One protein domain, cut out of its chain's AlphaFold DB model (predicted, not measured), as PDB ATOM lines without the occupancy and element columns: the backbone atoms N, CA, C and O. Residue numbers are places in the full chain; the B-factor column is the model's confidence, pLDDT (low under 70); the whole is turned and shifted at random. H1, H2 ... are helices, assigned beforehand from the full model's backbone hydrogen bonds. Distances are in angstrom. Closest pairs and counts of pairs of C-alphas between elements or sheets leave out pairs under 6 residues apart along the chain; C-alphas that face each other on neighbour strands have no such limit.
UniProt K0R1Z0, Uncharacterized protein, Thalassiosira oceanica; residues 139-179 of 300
ATOM      1  N   ALA A 139     212.009 182.142 170.404       84.31
ATOM      2  CA  ALA A 139     212.885 181.930 169.250       84.31
ATOM      3  C   ALA A 139     212.277 182.482 167.949       84.31
ATOM      4  O   ALA A 139     212.984 183.024 167.100       84.31
ATOM      5  N   VAL A 140     210.951 182.390 167.806       83.31
ATOM      6  CA  VAL A 140     210.234 182.991 166.674       83.31
ATOM      7  C   VAL A 140     210.353 184.516 166.710       83.31
ATOM      8  O   VAL A 140     210.708 185.119 165.702       83.31
ATOM      9  N   LEU A 141     210.113 185.146 167.864       87.31
ATOM     10  CA  LEU A 141     210.245 186.600 168.008       87.31
ATOM     11  C   LEU A 141     211.664 187.091 167.721       87.31
ATOM     12  O   LEU A 141     211.837 188.087 167.021       87.31
ATOM     13  N   GLU A 142     212.675 186.381 168.213       88.12
ATOM     14  CA  GLU A 142     214.080 186.694 167.949       88.12
ATOM     15  C   GLU A 142     214.399 186.647 166.447       88.12
ATOM     16  O   GLU A 142     215.005 187.574 165.908       88.12
ATOM     17  N   TYR A 143     213.925 185.612 165.746       87.50
ATOM     18  CA  TYR A 143     214.079 185.506 164.298       87.50
ATOM     19  C   TYR A 143     213.454 186.698 163.561       87.50
ATOM     20  O   TYR A 143     214.090 187.262 162.667       87.50
ATOM     21  N   PHE A 144     212.239 187.108 163.940       89.00
ATOM     22  CA  PHE A 144     211.566 188.255 163.323       89.00
ATOM     23  C   PHE A 144     212.289 189.570 163.604       89.00
ATOM     24  O   PHE A 144     212.527 190.332 162.671       89.00
ATOM     25  N   ASN A 145     212.715 189.800 164.847       87.56
ATOM     26  CA  ASN A 145     213.494 190.986 165.212       87.56
ATOM     27  C   ASN A 145     214.815 191.070 164.437       87.56
ATOM     28  O   ASN A 145     215.219 192.158 164.033       87.56
ATOM     29  N   ARG A 146     215.468 189.929 164.183       90.19
ATOM     30  CA  ARG A 146     216.722 189.880 163.422       90.19
ATOM     31  C   ARG A 146     216.520 190.046 161.915       90.19
ATOM     32  O   ARG A 146     217.349 190.662 161.256       90.19
ATOM     33  N   THR A 147     215.462 189.456 161.366       92.56
ATOM     34  CA  THR A 147     215.228 189.416 159.910       92.56
ATOM     35  C   THR A 147     214.536 190.683 159.414       92.56
ATOM     36  O   THR A 147     214.790 191.131 158.298       92.56
ATOM     37  N   TYR A 148     213.691 191.280 160.254       86.31
ATOM     38  CA  TYR A 148     212.890 192.458 159.938       86.31
ATOM     39  C   TYR A 148     212.980 193.461 161.092       86.31
ATOM     40  O   TYR A 148     212.065 193.526 161.918       86.31
ATOM     41  N   PRO A 149     214.079 194.229 161.186       85.69
ATOM     42  CA  PRO A 149     214.222 195.229 162.231       85.69
ATOM     43  C   PRO A 149     213.144 196.305 162.069       85.69
ATOM     44  O   PRO A 149     212.974 196.893 161.001       85.69
ATOM     45  N   GLN A 150     212.404 196.551 163.144       85.06
ATOM     46  CA  GLN A 150     211.402 197.605 163.247       85.06
ATOM     47  C   GLN A 150     211.794 198.557 164.380       85.06
ATOM     48  O   GLN A 150     212.520 198.167 165.294       85.06
ATOM     49  N   ALA A 151     211.298 199.799 164.346       85.38
ATOM     50  CA  ALA A 151     211.509 200.761 165.435       85.38
ATOM     51  C   ALA A 151     210.921 200.268 166.772       85.38
ATOM     52  O   ALA A 151     211.422 200.606 167.840       85.38
ATOM     53  N   ILE A 152     209.873 199.441 166.701       85.31
ATOM     54  CA  ILE A 152     209.268 198.751 167.839       85.31
ATOM     55  C   ILE A 152     209.498 197.247 167.637       85.31
ATOM     56  O   ILE A 152     209.156 196.745 166.567       85.31
ATOM     57  N   PRO A 153     210.047 196.510 168.621       84.56
ATOM     58  CA  PRO A 153     210.256 195.073 168.496       84.56
ATOM     59  C   PRO A 153     208.956 194.311 168.241       84.56
ATOM     60  O   PRO A 153     207.893 194.664 168.763       84.56
ATOM     61  N   TRP A 154     209.055 193.209 167.502       84.75
ATOM     62  CA  TRP A 154     207.929 192.315 167.276       84.75
ATOM     63  C   TRP A 154     207.423 191.744 168.603       84.75
ATOM     64  O   TRP A 154     208.196 191.276 169.441       84.75
ATOM     65  N   GLN A 155     206.103 191.751 168.779       84.75
ATOM     66  CA  GLN A 155     205.430 191.213 169.957       84.75
ATOM     67  C   GLN A 155     204.335 190.248 169.522       84.75
ATOM     68  O   GLN A 155     203.506 190.573 168.672       84.75
ATOM     69  N   ILE A 156     204.283 189.069 170.144       81.44
ATOM     70  CA  ILE A 156     203.137 188.179 169.962       81.44
ATOM     71  C   ILE A 156     202.061 188.641 170.937       81.44
ATOM     72  O   ILE A 156     202.168 188.406 172.142       81.44
ATOM     73  N   ARG A 157     201.042 189.318 170.404       75.00
ATOM     74  CA  ARG A 157     199.908 189.802 171.187       75.00
ATOM     75  C   ARG A 157     198.923 188.680 171.474       75.00
ATOM     76  O   ARG A 157     198.598 187.875 170.605       75.00
ATOM     77  N   GLU A 158     198.441 188.658 172.707       75.75
ATOM     78  CA  GLU A 158     197.265 187.885 173.075       75.75
ATOM     79  C   GLU A 158     196.044 188.761 172.815       75.75
ATOM     80  O   GLU A 158     195.952 189.889 173.299       75.75
ATOM     81  N   PHE A 159     195.138 188.284 171.967       70.38
ATOM     82  CA  PHE A 159     193.922 189.021 171.666       70.38
ATOM     83  C   PHE A 159     192.986 188.984 172.878       70.38
ATOM     84  O   PHE A 159     192.838 187.942 173.521       70.38
ATOM     85  N   SER A 160     192.313 190.102 173.165       76.12
ATOM     86  CA  SER A 160     191.250 190.116 174.171       76.12
ATOM     87  C   SER A 160     190.124 189.149 173.767       76.12
ATOM     88  O   SER A 160     189.934 188.891 172.571       76.12
ATOM     89  N   PRO A 161     189.346 188.608 174.722       77.62
ATOM     90  CA  PRO A 161     188.228 187.718 174.407       77.62
ATOM     91  C   PRO A 161     187.250 188.318 173.384       77.62
ATOM     92  O   PRO A 161     186.904 187.652 172.412       77.62
ATOM     93  N   ALA A 162     186.907 189.603 173.535       73.38
ATOM     94  CA  ALA A 162     186.033 190.325 172.608       73.38
ATOM     95  C   ALA A 162     186.625 190.432 171.190       73.38
ATOM     96  O   ALA A 162     185.925 190.236 170.198       73.38
ATOM     97  N   MET A 163     187.934 190.681 171.075       73.75
ATOM     98  CA  MET A 163     188.617 190.760 169.780       73.75
ATOM     99  C   MET A 163     188.725 189.387 169.104       73.75
ATOM    100  O   MET A 163     188.524 189.281 167.894       73.75
ATOM    101  N   ASN A 164     188.966 188.325 169.878       76.88
ATOM    102  CA  ASN A 164     188.910 186.953 169.371       76.88
ATOM    103  C   ASN A 164     187.513 186.602 168.845       76.88
ATOM    104  O   ASN A 164     187.391 185.986 167.789       76.88
ATOM    105  N   GLU A 165     186.453 186.986 169.553       73.19
ATOM    106  CA  GLU A 165     185.074 186.719 169.138       73.19
ATOM    107  C   GLU A 165     184.687 187.484 167.866       73.19
ATOM    108  O   GLU A 165     184.088 186.901 166.958       73.19
ATOM    109  N   ALA A 166     185.101 188.748 167.749       71.38
ATOM    110  CA  ALA A 166     184.911 189.544 166.541       71.38
ATOM    111  C   ALA A 166     185.646 188.936 165.332       71.38
ATOM    112  O   ALA A 166     185.041 188.735 164.275       71.38
ATOM    113  N   LEU A 167     186.920 188.560 165.499       72.56
ATOM    114  CA  LEU A 167     187.705 187.875 164.463       72.56
ATOM    115  C   LEU A 167     187.058 186.553 164.050       72.56
ATOM    116  O   LEU A 167     186.912 186.271 162.861       72.56
ATOM    117  N   ASN A 168     186.618 185.756 165.019       74.88
ATOM    118  CA  ASN A 168     185.959 184.483 164.754       74.88
ATOM    119  C   ASN A 168     184.620 184.669 164.032       74.88
ATOM    120  O   ASN A 168     184.314 183.908 163.113       74.88
ATOM    121  N   SER A 169     183.850 185.698 164.385       67.44
ATOM    122  CA  SER A 169     182.597 186.046 163.707       67.44
ATOM    123  C   SER A 169     182.841 186.473 162.256       67.44
ATOM    124  O   SER A 169     182.174 185.970 161.346       67.44
ATOM    125  N   ALA A 170     183.868 187.296 162.022       69.94
ATOM    126  CA  ALA A 170     184.293 187.716 160.688       69.94
ATOM    127  C   ALA A 170     184.779 186.531 159.830       69.94
ATOM    128  O   ALA A 170     184.340 186.362 158.692       69.94
ATOM    129  N   LEU A 171     185.627 185.659 160.386       70.44
ATOM    130  CA  LEU A 171     186.154 184.469 159.701       70.44
ATOM    131  C   LEU A 171     185.084 183.415 159.402       70.44
ATOM    132  O   LEU A 171     185.248 182.604 158.486       70.44
ATOM    133  N   LEU A 172     184.009 183.378 160.187       71.50
ATOM    134  CA  LEU A 172     182.859 182.509 159.950       71.50
ATOM    135  C   LEU A 172     181.830 183.138 159.003       71.50
ATOM    136  O   LEU A 172     180.791 182.522 158.771       71.50
ATOM    137  N   CYS A 173     182.107 184.329 158.457       60.69
ATOM    138  CA  CYS A 173     181.174 185.104 157.637       60.69
ATOM    139  C   CYS A 173     179.803 185.286 158.314       60.69
ATOM    140  O   CYS A 173     178.787 185.448 157.636       60.69
ATOM    141  N   LYS A 174     179.757 185.242 159.651       53.56
ATOM    142  CA  LYS A 174     178.546 185.508 160.419       53.56
ATOM    143  C   LYS A 174     178.463 187.015 160.577       53.56
ATOM    144  O   LYS A 174     178.962 187.574 161.548       53.56
ATOM    145  N   ARG A 175     177.904 187.678 159.565       48.94
ATOM    146  CA  ARG A 175     177.579 189.098 159.671       48.94
ATOM    147  C   ARG A 175     176.530 189.228 160.783       48.94
ATOM    148  O   ARG A 175     175.511 188.539 160.687       48.94
ATOM    149  N   PRO A 176     176.763 190.028 161.836       52.31
ATOM    150  CA  PRO A 176     175.683 190.351 162.752       52.31
ATOM    151  C   PRO A 176     174.547 191.014 161.950       52.31
ATOM    152  O   PRO A 176     174.824 191.672 160.937       52.31
ATOM    153  N   PRO A 177     173.278 190.800 162.333       52.22
ATOM    154  CA  PRO A 177     172.161 191.490 161.700       52.22
ATOM    155  C   PRO A 177     172.406 193.010 161.749       52.22
ATOM    156  O   PRO A 177     173.027 193.488 162.701       52.22
ATOM    157  N   PRO A 178     171.975 193.764 160.721       55.75
ATOM    158  CA  PRO A 178     172.325 195.178 160.553       55.75
ATOM    159  C   PRO A 178     171.977 196.052 161.770       55.75
ATOM    160  O   PRO A 178     172.670 197.025 162.021       55.75
ATOM    161  N   GLU A 179     171.000 195.645 162.579       55.34
ATOM    162  CA  GLU A 179     170.558 196.317 163.809       55.34
ATOM    163  C   GLU A 179     171.602 196.308 164.950       55.34
ATOM    164  O   GLU A 179     171.506 197.102 165.879       55.34
TER     165      GLU A 179
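AT A GLANCE: This is residues 139 to 179 of the 300 residues of an uncharacterized protein of Thalassiosira oceanica (UniProt K0R1Z0). Two short helices, H2 and H1, are strung far apart on one long link, and a tail after H2 lengthens the string; the two helices have no contact with each other. The printed part has 41 residues with two named helices, H1 then H2, and no named strand. The class is all helix, though the helices hold 20 of the 41 residues, under half. The whole is extended, with a radius of gyration of the C-alphas of 15.9 A and spans of 46 by 17 by 16 A.

HOW THE PARTS SIT: H2, residues 161 to 171, is the longest helix and is apart from H1, residues 139 to 147. The long link between them has 13 residues, 148 to 160. Residues 147 to 152, 160 to 165 and 168 to 173 stand free. In H1 and H2 every O i to N i+4 pair is within hydrogen-bond range.

IN THESE COORDINATES: H2 measures 15.2 A from C-alpha 161 at (188.228, 187.718, 174.407) to C-alpha 171. H1 measures 12.2 A and begins with C-alpha 139 at (212.885, 181.930, 169.250).

THE WHOLE: The C-alphas farthest apart, of Arg 146 and Glu 179, are 46.6 A apart. The printed part has no cut. Mean pLDDT of the printed part is 75.7; residues 169 to 170 and 173 to 179 are under 70.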